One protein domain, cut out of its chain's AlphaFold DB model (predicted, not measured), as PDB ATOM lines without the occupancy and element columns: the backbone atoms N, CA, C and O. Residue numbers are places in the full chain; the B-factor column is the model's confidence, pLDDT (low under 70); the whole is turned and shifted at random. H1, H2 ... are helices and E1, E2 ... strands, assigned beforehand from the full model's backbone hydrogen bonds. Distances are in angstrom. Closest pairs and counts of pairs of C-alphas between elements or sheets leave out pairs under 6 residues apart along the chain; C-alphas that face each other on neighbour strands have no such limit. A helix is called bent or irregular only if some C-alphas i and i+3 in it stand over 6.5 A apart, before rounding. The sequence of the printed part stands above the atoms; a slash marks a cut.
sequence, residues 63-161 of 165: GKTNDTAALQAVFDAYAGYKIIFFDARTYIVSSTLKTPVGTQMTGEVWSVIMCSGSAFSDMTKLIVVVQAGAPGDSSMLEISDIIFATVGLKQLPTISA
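This is residues 63 to 161 of the 165 residues of the protein "Glycoside hydrolase family 55 protein" of Fibularhizoctonia sp. CBS 109695 (UniProt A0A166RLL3). The chain winds in three short stacked turns, roughly triangular, a small solenoid of parallel strands with the one helix, H1, capping one end. E2, E3 and E4 make the turn next to H1; the bent strand E5 and E6 make the second, and the bent strand E7 and E8 the third, while E1 runs beside E3. The printed part has 99 residues, in the order E1, H1, E2, E3, E4, E5, E6, E7, E8, and the class is mixed, helices and strands. One sheet is branched, with E2, E3 and E7 each parallel to E5; the other has the order E4, E6, E8, all parallel. The whole is compact, with a radius of gyration of the C-alphas of 13.0 A, and spans 35 by 32 by 20 A.

E1, residues 63 to 66, pairs with no named strand; its closest C-alpha pair with E3, residues 90 to 93, is Gly 63 and Thr 90, 4.6 A apart. H1, residues 68 to 78, has every O i to N i+4 pair within hydrogen-bond range. It is on the branched sheet at a height over the sheet of 9.2 A, over E5, residues 104 to 115, and runs along the strands, at 15 degrees to E5 on the local plane. E2, residues 83 to 86, is parallel to E5, with N 84 and O 104 2.8 A apart. E3 is parallel to E5 too, with N 91 and O 112 2.8 A apart. E2 and E3 lie on one side of E5, and E7, residues 142 to 150, lies on the other side, parallel to it, with N 105 and O 142 at 2.9 A and N 113 and O 147 at 2.8 A. In the other sheet, E4, residues 97 to 99, is parallel to E6, residues 130 to 132, with N 131 and O 97 2.9 A apart. E6 is parallel to E8, residues 159 to 161, with N 132 and O 160 2.9 A apart. H1 only grazes this sheet; the C-alphas of Phe 75 and Thr 99, its closest pair with E4, are 6.1 A apart.

E1 begins with C-alpha 63 at (129.406, 174.661, 186.385). H1 is 15.6 A long from first to last C-alpha. E5, 20.7 A, begins with C-alpha 104 at (151.717, 171.318, 181.582) and bends by 112 degrees at residue 109. E7, 21.6 A, bends by 81 degrees at residue 145. E8 ends with C-alpha 161 at (149.187, 159.207, 188.377).

The C-alphas of Tyr 81 and Thr 124, the two farthest apart, are 37.7 A from each other. The printed part has no cut. The link E5 to E6, residues 116 to 129, is long. The mean pLDDT of the printed part is 74.8; 24 residues are under 70, among them residues 136 to 140 and 150 to 161.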
ATOM      1  N   GLY A  63     129.845 175.571 185.321       82.44
ATOM      2  CA  GLY A  63     129.406 174.661 186.385       82.44
ATOM      3  C   GLY A  63     128.167 173.826 186.051       82.44
ATOM      4  O   GLY A  63     127.610 173.183 186.937       82.44
ATOM      5  N   LYS A  64     127.706 173.838 184.793       86.75
ATOM      6  CA  LYS A  64     126.495 173.121 184.346       86.75
ATOM      7  C   LYS A  64     126.709 172.337 183.057       86.75
ATOM      8  O   LYS A  64     126.201 171.230 182.909       86.75
ATOM      9  N   THR A  65     127.424 172.931 182.109       85.81
ATOM     10  CA  THR A  65     127.677 172.344 180.792       85.81
ATOM     11  C   THR A  65     128.711 171.245 180.920       85.81
ATOM     12  O   THR A  65     129.723 171.426 181.586       85.81
ATOM     13  N   ASN A  66     128.456 170.108 180.276       90.00
ATOM     14  CA  ASN A  66     129.432 169.034 180.205       90.00
ATOM     15  C   ASN A  66     130.602 169.450 179.300       90.00
ATOM     16  O   ASN A  66     130.480 169.446 178.075       90.00
ATOM     17  N   ASP A  67     131.728 169.776 179.924       89.62
ATOM     18  CA  ASP A  67     132.949 170.268 179.291       89.62
ATOM     19  C   ASP A  67     133.922 169.138 178.919       89.62
ATOM     20  O   ASP A  67     134.989 169.406 178.370       89.62
ATOM     21  N   THR A  68     133.566 167.868 179.163       90.75
ATOM     22  CA  THR A  68     134.483 166.723 178.996       90.75
ATOM     23  C   THR A  68     135.125 166.667 177.611       90.75
ATOM     24  O   THR A  68     136.342 166.566 177.498       90.75
ATOM     25  N   ALA A  69     134.323 166.752 176.545       88.88
ATOM     26  CA  ALA A  69     134.834 166.649 175.177       88.88
ATOM     27  C   ALA A  69     135.679 167.867 174.773       88.88
ATOM     28  O   ALA A  69     136.673 167.720 174.067       88.88
ATOM     29  N   ALA A  70     135.301 169.060 175.238       85.56
ATOM     30  CA  ALA A  70     136.040 170.288 174.968       85.56
ATOM     31  C   ALA A  70     137.404 170.278 175.672       85.56
ATOM     32  O   ALA A  70     138.421 170.554 175.043       85.56
ATOM     33  N   LEU A  71     137.441 169.880 176.947       89.12
ATOM     34  CA  LEU A  71     138.685 169.723 177.701       89.12
ATOM     35  C   LEU A  71     139.581 168.630 177.116       89.12
ATOM     36  O   LEU A  71     140.783 168.841 176.989       89.12
ATOM     37  N   GLN A  72     139.011 167.492 176.706       92.31
ATOM     38  CA  GLN A  72     139.793 166.438 176.060       92.31
ATOM     39  C   GLN A  72     140.429 166.935 174.757       92.31
ATOM     40  O   GLN A  72     141.621 166.737 174.558       92.31
ATOM     41  N   ALA A  73     139.679 167.667 173.926       84.31
ATOM     42  CA  ALA A  73     140.217 168.256 172.701       84.31
ATOM     43  C   ALA A  73     141.365 169.249 172.971       84.31
ATOM     44  O   ALA A  73     142.316 169.304 172.196       84.31
ATOM     45  N   VAL A  74     141.306 170.007 174.073       83.62
ATOM     46  CA  VAL A  74     142.402 170.895 174.500       83.62
ATOM     47  C   VAL A  74     143.642 170.082 174.890       83.62
ATOM     48  O   VAL A  74     144.742 170.402 174.441       83.62
ATOM     49  N   PHE A  75     143.495 169.013 175.679       84.75
ATOM     50  CA  PHE A  75     144.629 168.150 176.030       84.75
ATOM     51  C   PHE A  75     145.253 167.493 174.798       84.75
ATOM     52  O   PHE A  75     146.472 167.529 174.644       84.75
ATOM     53  N   ASP A  76     144.425 166.961 173.900       83.56
ATOM     54  CA  ASP A  76     144.875 166.276 172.687       83.56
ATOM     55  C   ASP A  76     145.619 167.227 171.732       83.56
ATOM     56  O   ASP A  76     146.562 166.817 171.056       83.56
ATOM     57  N   ALA A  77     145.225 168.504 171.691       77.12
ATOM     58  CA  ALA A  77     145.843 169.504 170.826       77.12
ATOM     59  C   ALA A  77     147.151 170.089 171.387       77.12
ATOM     60  O   ALA A  77     148.041 170.439 170.611       77.12
ATOM     61  N   TYR A  78     147.274 170.234 172.713       75.88
ATOM     62  CA  TYR A  78     148.323 171.076 173.309       75.88
ATOM     63  C   TYR A  78     149.283 170.373 174.263       75.88
ATOM     64  O   TYR A  78     150.311 170.968 174.606       75.88
ATOM     65  N   ALA A  79     149.011 169.130 174.668       75.94
ATOM     66  CA  ALA A  79     149.938 168.364 175.496       75.94
ATOM     67  C   ALA A  79     151.326 168.281 174.834       75.94
ATOM     68  O   ALA A  79     151.456 167.883 173.679       75.94
ATOM     69  N   GLY A  80     152.373 168.685 175.558       69.25
ATOM     70  CA  GLY A  80     153.755 168.708 175.064       69.25
ATOM     71  C   GLY A  80     154.124 169.915 174.195       69.25
ATOM     72  O   GLY A  80     155.302 170.089 173.887       69.25
ATOM     73  N   TYR A  81     153.163 170.771 173.833       69.75
ATOM     74  CA  TYR A  81     153.388 171.924 172.951       69.75
ATOM     75  C   TYR A  81     153.194 173.272 173.646       69.75
ATOM     76  O   TYR A  81     153.891 174.236 173.320       69.75
ATOM     77  N   LYS A  82     152.226 173.369 174.567       66.31
ATOM     78  CA  LYS A  82     151.859 174.610 175.265       66.31
ATOM     79  C   LYS A  82     151.516 174.340 176.728       66.31
ATOM     80  O   LYS A  82     151.151 173.227 177.098       66.31
ATOM     81  N   ILE A  83     151.594 175.396 177.536       72.19
ATOM     82  CA  ILE A  83     151.013 175.404 178.879       72.19
ATOM     83  C   ILE A  83     149.515 175.682 178.736       72.19
ATOM     84  O   ILE A  83     149.128 176.673 178.116       72.19
ATOM     85  N   ILE A  84     148.688 174.808 179.300       77.69
ATOM     86  CA  ILE A  84     147.229 174.917 179.288       77.69
ATOM     87  C   ILE A  84     146.797 175.726 180.510       77.69
ATOM     88  O   ILE A  84     147.062 175.340 181.648       77.69
ATOM     89  N   PHE A  85     146.139 176.855 180.272       75.94
ATOM     90  CA  PHE A  85     145.651 177.736 181.325       75.94
ATOM     91  C   PHE A  85     144.155 177.508 181.553       75.94
ATOM     92  O   PHE A  85     143.379 177.517 180.598       75.94
ATOM     93  N   PHE A  86     143.758 177.290 182.804       78.06
ATOM     94  CA  PHE A  86     142.357 177.206 183.205       78.06
ATOM     95  C   PHE A  86     141.933 178.543 183.814       78.06
ATOM     96  O   PHE A  86     142.517 178.977 184.802       78.06
ATOM     97  N   ASP A  87     140.903 179.175 183.251       79.56
ATOM     98  CA  ASP A  87     140.269 180.344 183.876       79.56
ATOM     99  C   ASP A  87     139.589 179.942 185.196       79.56
ATOM    100  O   ASP A  87     139.151 178.791 185.339       79.56
ATOM    101  N   ALA A  88     139.412 180.911 186.106       75.81
ATOM    102  CA  ALA A  88     138.706 180.771 187.384       75.81
ATOM    103  C   ALA A  88     137.213 180.422 187.198       75.81
ATOM    104  O   ALA A  88     136.314 181.262 187.291       75.81
ATOM    105  N   ARG A  89     136.945 179.160 186.876       82.00
ATOM    106  CA  ARG A  89     135.653 178.631 186.428       82.00
ATOM    107  C   ARG A  89     135.441 177.211 186.931       82.00
ATOM    108  O   ARG A  89     136.359 176.571 187.439       82.00
ATOM    109  N   THR A  90     134.219 176.705 186.774       82.25
ATOM    110  CA  THR A  90     133.877 175.318 187.121       82.25
ATOM    111  C   THR A  90     133.547 174.528 185.866       82.25
ATOM    112  O   THR A  90     132.549 174.797 185.200       82.25
ATOM    113  N   TYR A  91     134.363 173.527 185.567       87.50
ATOM    114  CA  TYR A  91     134.240 172.682 184.389       87.50
ATOM    115  C   TYR A  91     133.639 171.335 184.781       87.50
ATOM    116  O   TYR A  91     134.246 170.590 185.555       87.50
ATOM    117  N   ILE A  92     132.447 171.018 184.269       87.25
ATOM    118  CA  ILE A  92     131.787 169.748 184.593       87.25
ATOM    119  C   ILE A  92     132.309 168.645 183.684       87.25
ATOM    120  O   ILE A  92     132.262 168.773 182.462       87.25
ATOM    121  N   VAL A  93     132.728 167.528 184.274       90.31
ATOM    122  CA  VAL A  93     133.111 166.322 183.535       90.31
ATOM    123  C   VAL A  93     132.247 165.129 183.911       90.31
ATOM    124  O   VAL A  93     131.918 164.931 185.080       90.31
ATOM    125  N   SER A  94     131.877 164.324 182.916       90.12
ATOM    126  CA  SER A  94     131.004 163.152 183.082       90.12
ATOM    127  C   SER A  94     131.677 161.821 182.748       90.12
ATOM    128  O   SER A  94     131.045 160.772 182.836       90.12
ATOM    129  N   SER A  95     132.939 161.853 182.322       90.25
ATOM    130  CA  SER A  95     133.787 160.676 182.127       90.25
ATOM    131  C   SER A  95     135.245 161.038 182.393       90.25
ATOM    132  O   SER A  95     135.575 162.211 182.559       90.25
ATOM    133  N   THR A  96     136.115 160.029 182.454       85.75
ATOM    134  CA  THR A  96     137.553 160.217 182.673       85.75
ATOM    135  C   THR A  96     138.151 161.183 181.649       85.75
ATOM    136  O   THR A  96     138.032 160.955 180.445       85.75
ATOM    137  N   LEU A  97     138.831 162.222 182.133       88.69
ATOM    138  CA  LEU A  97     139.728 163.057 181.342       88.69
ATOM    139  C   LEU A  97     141.104 162.403 181.282       88.69
ATOM    140  O   LEU A  97     141.724 162.154 182.320       88.69
ATOM    141  N   LYS A  98     141.596 162.148 180.073       88.56
ATOM    142  CA  LYS A  98     142.957 161.655 179.859       88.56
ATOM    143  C   LYS A  98     143.870 162.853 179.651       88.56
ATOM    144  O   LYS A  98     143.685 163.590 178.686       88.56
ATOM    145  N   THR A  99     144.849 163.034 180.531       82.00
ATOM    146  CA  THR A  99     145.882 164.065 180.401       82.00
ATOM    147  C   THR A  99     147.178 163.400 179.926       82.00
ATOM    148  O   THR A  99     147.839 162.714 180.709       82.00
ATOM    149  N   PRO A 100     147.540 163.525 178.632       81.50
ATOM    150  CA  PRO A 100     148.739 162.891 178.093       81.50
ATOM    151  C   PRO A 100     150.003 163.396 178.791       81.50
ATOM    152  O   PRO A 100     150.065 164.550 179.229       81.50
ATOM    153  N   VAL A 101     151.047 162.570 178.864       71.94
ATOM    154  CA  VAL A 101     152.358 163.065 179.304       71.94
ATOM    155  C   VAL A 101     152.872 164.164 178.369       71.94
ATOM    156  O   VAL A 101     152.534 164.212 177.191       71.94
ATOM    157  N   GLY A 102     153.656 165.092 178.907       68.00
ATOM    158  CA  GLY A 102     153.980 166.368 178.265       68.00
ATOM    159  C   GLY A 102     152.975 167.479 178.580       68.00
ATOM    160  O   GLY A 102     153.270 168.645 178.328       68.00
ATOM    161  N   THR A 103     151.808 167.163 179.154       74.75
ATOM    162  CA  THR A 103     150.856 168.190 179.602       74.75
ATOM    163  C   THR A 103     151.467 169.033 180.715       74.75
ATOM    164  O   THR A 103     151.882 168.512 181.749       74.75
ATOM    165  N   GLN A 104     151.465 170.346 180.525       76.75
ATOM    166  CA  GLN A 104     151.717 171.318 181.582       76.75
ATOM    167  C   GLN A 104     150.474 172.187 181.697       76.75
ATOM    168  O   GLN A 104     150.053 172.772 180.701       76.75
ATOM    169  N   MET A 105     149.864 172.251 182.878       76.38
ATOM    170  CA  MET A 105     148.658 173.044 183.085       76.38
ATOM    171  C   MET A 105     148.641 173.773 184.420       76.38
ATOM    172  O   MET A 105     149.135 173.260 185.421       76.38
ATOM    173  N   THR A 106     148.044 174.963 184.416       78.62
ATOM    174  CA  THR A 106     147.862 175.790 185.609       78.62
ATOM    175  C   THR A 106     146.483 176.434 185.617       78.62
ATOM    176  O   THR A 106     145.968 176.789 184.557       78.62
ATOM    177  N   GLY A 107     145.888 176.596 186.795       70.75
ATOM    178  CA  GLY A 107     144.651 177.353 186.960       70.75
ATOM    179  C   GLY A 107     144.859 178.789 187.430       70.75
ATOM    180  O   GLY A 107     145.885 179.144 188.010       70.75
ATOM    181  N   GLU A 108     143.845 179.612 187.199       73.12
ATOM    182  CA  GLU A 108     143.682 180.936 187.783       73.12
ATOM    183  C   GLU A 108     142.942 180.794 189.116       73.12
ATOM    184  O   GLU A 108     141.716 180.757 189.130       73.12
ATOM    185  N   VAL A 109     143.677 180.693 190.231       72.81
ATOM    186  CA  VAL A 109     143.197 180.723 191.636       72.81
ATOM    187  C   VAL A 109     142.094 179.706 192.001       72.81
ATOM    188  O   VAL A 109     142.322 178.832 192.833       72.81
ATOM    189  N   TRP A 110     140.894 179.826 191.424       76.06
ATOM    190  CA  TRP A 110     139.702 179.009 191.665       76.06
ATOM    191  C   TRP A 110     139.232 178.255 190.408       76.06
ATOM    192  O   TRP A 110     138.051 178.238 190.061       76.06
ATOM    193  N   SER A 111     140.171 177.635 189.697       77.12
ATOM    194  CA  SER A 111     139.857 176.740 188.578       77.12
ATOM    195  C   SER A 111     139.432 175.373 189.095       77.12
ATOM    196  O   SER A 111     140.207 174.719 189.791       77.12
ATOM    197  N   VAL A 112     138.226 174.919 188.760       80.31
ATOM    198  CA  VAL A 112     137.658 173.676 189.297       80.31
ATOM    199  C   VAL A 112     137.317 172.704 188.175       80.31
ATOM    200  O   VAL A 112     136.453 172.989 187.351       80.31
ATOM    201  N   ILE A 113     137.921 171.516 188.181       85.12
ATOM    202  CA  ILE A 113     137.438 170.365 187.409       85.12
ATOM    203  C   ILE A 113     136.526 169.557 188.323       85.12
ATOM    204  O   ILE A 113     136.954 168.993 189.331       85.12
ATOM    205  N   MET A 114     135.248 169.515 187.978       81.19
ATOM    206  CA  MET A 114     134.206 168.980 188.833       81.19
ATOM    207  C   MET A 114     133.523 167.797 188.154       81.19
ATOM    208  O   MET A 114     132.901 167.932 187.104       81.19
ATOM    209  N   CYS A 115     133.631 166.616 188.753       82.50
ATOM    210  CA  CYS A 115     132.986 165.423 188.222       82.50
ATOM    211  C   CYS A 115     131.519 165.319 188.648       82.50
ATOM    212  O   CYS A 115     131.138 165.673 189.768       82.50
ATOM    213  N   SER A 116     130.692 164.835 187.724       78.62
ATOM    214  CA  SER A 116     129.252 164.661 187.894       78.62
ATOM    215  C   SER A 116     128.744 163.503 187.030       78.62
ATOM    216  O   SER A 116     129.398 163.083 186.075       78.62
ATOM    217  N   GLY A 117     127.555 162.996 187.340       75.94
ATOM    218  CA  GLY A 117     126.894 161.939 186.579       75.94
ATOM    219  C   GLY A 117     127.140 160.523 187.108       75.94
ATOM    220  O   GLY A 117     127.960 160.280 187.994       75.94
ATOM    221  N   SER A 118     126.389 159.574 186.548       80.44
ATOM    222  CA  SER A 118     126.303 158.183 187.016       80.44
ATOM    223  C   SER A 118     127.593 157.377 186.850       80.44
ATOM    224  O   SER A 118     127.795 156.386 187.547       80.44
ATOM    225  N   ALA A 119     128.500 157.815 185.973       76.31
ATOM    226  CA  ALA A 119     129.807 157.188 185.798       76.31
ATOM    227  C   ALA A 119     130.662 157.215 187.079       76.31
ATOM    228  O   ALA A 119     131.549 156.386 187.228       76.31
ATOM    229  N   PHE A 120     130.395 158.138 188.009       74.00
ATOM    230  CA  PHE A 120     131.184 158.310 189.234       74.00
ATOM    231  C   PHE A 120     130.395 158.004 190.515       74.00
ATOM    232  O   PHE A 120     130.841 158.330 191.614       74.00
ATOM    233  N   SER A 121     129.193 157.431 190.397       70.44
ATOM    234  CA  SER A 121     128.311 157.201 191.549       70.44
ATOM    235  C   SER A 121     128.452 155.817 192.191       70.44
ATOM    236  O   SER A 121     127.948 155.614 193.296       70.44
ATOM    237  N   ASP A 122     129.096 154.861 191.515       70.06
ATOM    238  CA  ASP A 122     129.224 153.480 191.988       70.06
ATOM    239  C   ASP A 122     130.486 153.281 192.841       70.06
ATOM    240  O   ASP A 122     131.596 153.128 192.337       70.06
ATOM    241  N   MET A 123     130.300 153.215 194.161       68.06
ATOM    242  CA  MET A 123     131.394 152.988 195.113       68.06
ATOM    243  C   MET A 123     132.032 151.593 195.003       68.06
ATOM    244  O   MET A 123     133.126 151.392 195.527       68.06
ATOM    245  N   THR A 124     131.374 150.625 194.356       71.56
ATOM    246  CA  THR A 124     131.933 149.280 194.132       71.56
ATOM    247  C   THR A 124     132.809 149.214 192.882       71.56
ATOM    248  O   THR A 124     133.650 148.323 192.762       71.56
ATOM    249  N   LYS A 125     132.667 150.192 191.978       70.19
ATOM    250  CA  LYS A 125     133.425 150.309 190.733       70.19
ATOM    251  C   LYS A 125     133.954 151.731 190.571       70.19
ATOM    252  O   LYS A 125     133.421 152.542 189.819       70.19
ATOM    253  N   LEU A 126     135.052 152.004 191.267       64.69
ATOM    254  CA  LEU A 126     135.693 153.314 191.252       64.69
ATOM    255  C   LEU A 126     136.222 153.641 189.848       64.69
ATOM    256  O   LEU A 126     137.042 152.907 189.292       64.69
ATOM    257  N   ILE A 127     135.781 154.770 189.294       74.88
ATOM    258  CA  ILE A 127     136.286 155.310 188.028       74.88
ATOM    259  C   ILE A 127     137.131 156.555 188.311       74.88
ATOM    260  O   ILE A 127     136.763 157.422 189.101       74.88
ATOM    261  N   VAL A 128     138.289 156.626 187.658       77.56
ATOM    262  CA  VAL A 128     139.210 157.763 187.742       77.56
ATOM    263  C   VAL A 128     138.608 158.965 187.016       77.56
ATOM    264  O   VAL A 128     138.124 158.839 185.892       77.56
ATOM    265  N   VAL A 129     138.665 160.143 187.637       77.62
ATOM    266  CA  VAL A 129     138.166 161.392 187.039       77.62
ATOM    267  C   VAL A 129     139.214 161.988 186.105       77.62
ATOM    268  O   VAL A 129     138.893 162.354 184.978       77.62
ATOM    269  N   VAL A 130     140.468 162.045 186.558       82.81
ATOM    270  CA  VAL A 130     141.608 162.522 185.767       82.81
ATOM    271  C   VAL A 130     142.701 161.467 185.767       82.81
ATOM    272  O   VAL A 130     143.215 161.085 186.821       82.81
ATOM    273  N   GLN A 131     143.039 160.991 184.575       81.19
ATOM    274  CA  GLN A 131     144.112 160.039 184.343       81.19
ATOM    275  C   GLN A 131     145.340 160.786 183.816       81.19
ATOM    276  O   GLN A 131     145.370 161.163 182.646       81.19
ATOM    277  N   ALA A 132     146.347 160.959 184.675       78.00
ATOM    278  CA  ALA A 132     147.629 161.558 184.328       78.00
ATOM    279  C   ALA A 132     148.573 160.514 183.720       78.00
ATOM    280  O   ALA A 132     149.145 159.680 184.427       78.00
ATOM    281  N   GLY A 133     148.722 160.583 182.396       71.38
ATOM    282  CA  GLY A 133     149.496 159.641 181.591       71.38
ATOM    283  C   GLY A 133     148.833 158.269 181.425       71.38
ATOM    284  O   GLY A 133     147.925 157.867 182.161       71.38
ATOM    285  N   ALA A 134     149.299 157.508 180.442       74.25
ATOM    286  CA  ALA A 134     148.962 156.101 180.275       74.25
ATOM    287  C   ALA A 134     149.920 155.201 181.081       74.25
ATOM    288  O   ALA A 134     151.036 155.612 181.416       74.25
ATOM    289  N   PRO A 135     149.514 153.961 181.411       70.00
ATOM    290  CA  PRO A 135     150.432 152.982 181.980       70.00
ATOM    291  C   PRO A 135     151.656 152.793 181.073       70.00
ATOM    292  O   PRO A 135     151.507 152.489 179.892       70.00
ATOM    293  N   GLY A 136     152.854 152.962 181.633       63.94
ATOM    294  CA  GLY A 136     154.122 152.855 180.901       63.94
ATOM    295  C   GLY A 136     154.716 154.187 180.427       63.94
ATOM    296  O   GLY A 136     155.876 154.200 180.021       63.94
ATOM    297  N   ASP A 137     153.989 155.303 180.531       61.69
ATOM    298  CA  ASP A 137     154.536 156.615 180.183       61.69
ATOM    299  C   ASP A 137     155.578 157.097 181.209       61.69
ATOM    300  O   ASP A 137     155.438 156.899 182.417       61.69
ATOM    301  N   SER A 138     156.620 157.789 180.734       56.75
ATOM    302  CA  SER A 138     157.732 158.262 181.579       56.75
ATOM    303  C   SER A 138     158.123 159.730 181.361       56.75
ATOM    304  O   SER A 138     159.202 160.148 181.782       56.75
ATOM    305  N   SER A 139     157.295 160.511 180.664       59.16
ATOM    306  CA  SER A 139     157.568 161.928 180.387       59.16
ATOM    307  C   SER A 139     156.954 162.848 181.452       59.16
ATOM    308  O   SER A 139     156.140 162.431 182.275       59.16
ATOM    309  N   MET A 140     157.395 164.106 181.479       65.12
ATOM    310  CA  MET A 140     156.973 165.090 182.476       65.12
ATOM    311  C   MET A 140     155.510 165.491 182.272       65.12
ATOM    312  O   MET A 140     155.095 165.764 181.152       65.12
ATOM    313  N   LEU A 141     154.751 165.575 183.364       72.50
ATOM    314  CA  LEU A 141     153.402 166.130 183.407       72.50
ATOM    315  C   LEU A 141     153.296 167.032 184.640       72.50
ATOM    316  O   LEU A 141     153.735 166.645 185.725       72.50
ATOM    317  N   GLU A 142     152.739 168.230 184.476       73.00
ATOM    318  CA  GLU A 142     152.620 169.231 185.539       73.00
ATOM    319  C   GLU A 142     151.193 169.781 185.636       73.00
ATOM    320  O   GLU A 142     150.576 170.107 184.623       73.00
ATOM    321  N   ILE A 143     150.680 169.864 186.868       75.31
ATOM    322  CA  ILE A 143     149.357 170.397 187.205       75.31
ATOM    323  C   ILE A 143     149.514 171.312 188.419       75.31
ATOM    324  O   ILE A 143     149.888 170.841 189.493       75.31
ATOM    325  N   SER A 144     149.184 172.590 188.284       75.25
ATOM    326  CA  SER A 144     149.168 173.555 189.389       75.25
ATOM    327  C   SER A 144     147.840 174.302 189.461       75.25
ATOM    328  O   SER A 144     147.134 174.425 188.469       75.25
ATOM    329  N   ASP A 145     147.482 174.783 190.653       69.12
ATOM    330  CA  ASP A 145     146.374 175.731 190.863       69.12
ATOM    331  C   ASP A 145     145.003 175.307 190.290       69.12
ATOM    332  O   ASP A 145     144.160 176.139 189.959       69.12
ATOM    333  N   ILE A 146     144.760 173.994 190.212       77.06
ATOM    334  CA  ILE A 146     143.474 173.396 189.835       77.06
ATOM    335  C   ILE A 146     142.901 172.631 191.029       77.06
ATOM    336  O   ILE A 146     143.576 171.813 191.657       77.06
ATOM    337  N   ILE A 147     141.626 172.873 191.312       76.75
ATOM    338  CA  ILE A 147     140.817 172.162 192.296       76.75
ATOM    339  C   ILE A 147     140.092 171.015 191.586       76.75
ATOM    340  O   ILE A 147     139.502 171.198 190.521       76.75
ATOM    341  N   PHE A 148     140.082 169.836 192.202       79.00
ATOM    342  CA  PHE A 148     139.304 168.690 191.735       79.00
ATOM    343  C   PHE A 148     138.152 168.434 192.701       79.00
ATOM    344  O   PHE A 148     138.374 168.262 193.901       79.00
ATOM    345  N   ALA A 149     136.924 168.419 192.187       70.50
ATOM    346  CA  ALA A 149     135.707 168.367 192.994       70.50
ATOM    347  C   ALA A 149     134.682 167.360 192.449       70.50
ATOM    348  O   ALA A 149     134.825 166.812 191.354       70.50
ATOM    349  N   THR A 150     133.625 167.130 193.225       67.62
ATOM    350  CA  THR A 150     132.506 166.221 192.926       67.62
ATOM    351  C   THR A 150     131.174 166.926 193.168       67.62
ATOM    352  O   THR A 150     131.049 167.612 194.181       67.62
ATOM    353  N   VAL A 151     130.152 166.696 192.337       64.31
ATOM    354  CA  VAL A 151     128.768 167.137 192.624       64.31
ATOM    355  C   VAL A 151     127.952 165.986 193.187       64.31
ATOM    356  O   VAL A 151     127.647 165.044 192.462       64.31
ATOM    357  N   GLY A 152     127.553 166.068 194.459       51.22
ATOM    358  CA  GLY A 152     126.587 165.130 195.049       51.22
ATOM    359  C   GLY A 152     127.010 163.654 195.016       51.22
ATOM    360  O   GLY A 152     126.166 162.770 195.167       51.22
ATOM    361  N   LEU A 153     128.296 163.368 194.796       49.44
ATOM    362  CA  LEU A 153     128.810 162.008 194.691       49.44
ATOM    363  C   LEU A 153     129.038 161.421 196.085       49.44
ATOM    364  O   LEU A 153     129.503 162.094 197.004       49.44
ATOM    365  N   LYS A 154     128.755 160.122 196.230       48.03
ATOM    366  CA  LYS A 154     129.175 159.341 197.406       48.03
ATOM    367  C   LYS A 154     130.669 158.983 197.369       48.03
ATOM    368  O   LYS A 154     131.195 158.488 198.360       48.03
ATOM    369  N   GLN A 155     131.338 159.227 196.241       47.47
ATOM    370  CA  GLN A 155     132.731 158.878 195.989       47.47
ATOM    371  C   GLN A 155     133.590 160.140 195.835       47.47
ATOM    372  O   GLN A 155     133.183 161.094 195.179       47.47
ATOM    373  N   LEU A 156     134.794 160.122 196.418       49.91
ATOM    374  CA  LEU A 156     135.793 161.183 196.269       49.91
ATOM    375  C   LEU A 156     136.390 161.203 194.849       49.91
ATOM    376  O   LEU A 156     136.597 160.135 194.256       49.91
ATOM    377  N   PRO A 157     136.743 162.388 194.315       52.91
ATOM    378  CA  PRO A 157     137.386 162.471 193.015       52.91
ATOM    379  C   PRO A 157     138.760 161.802 193.105       52.91
ATOM    380  O   PRO A 157     139.585 162.149 193.950       52.91
ATOM    381  N   THR A 158     138.995 160.813 192.245       54.50
ATOM    382  CA  THR A 158     140.264 160.078 192.198       54.50
ATOM    383  C   THR A 158     141.083 160.555 191.006       54.50
ATOM    384  O   THR A 158     140.611 160.496 189.867       54.50
ATOM    385  N   ILE A 159     142.309 161.010 191.274       54.06
ATOM    386  CA  ILE A 159     143.329 161.301 190.262       54.06
ATOM    387  C   ILE A 159     144.300 160.127 190.261       54.06
ATOM    388  O   ILE A 159     144.862 159.790 191.304       54.06
ATOM    389  N   SER A 160     144.492 159.497 189.107       54.97
ATOM    390  CA  SER A 160     145.507 158.456 188.948       54.97
ATOM    391  C   SER A 160     146.738 159.066 188.295       54.97
ATOM    392  O   SER A 160     146.638 159.634 187.210       54.97
ATOM    393  N   ALA A 161     147.882 158.957 188.967       51.81
ATOM    394  CA  ALA A 161     149.187 159.207 188.377       51.81
ATOM    395  C   ALA A 161     149.872 157.855 188.191       51.81
ATOM    396  O   ALA A 161     150.120 157.144 189.168       51.81
TER     397      ALA A 161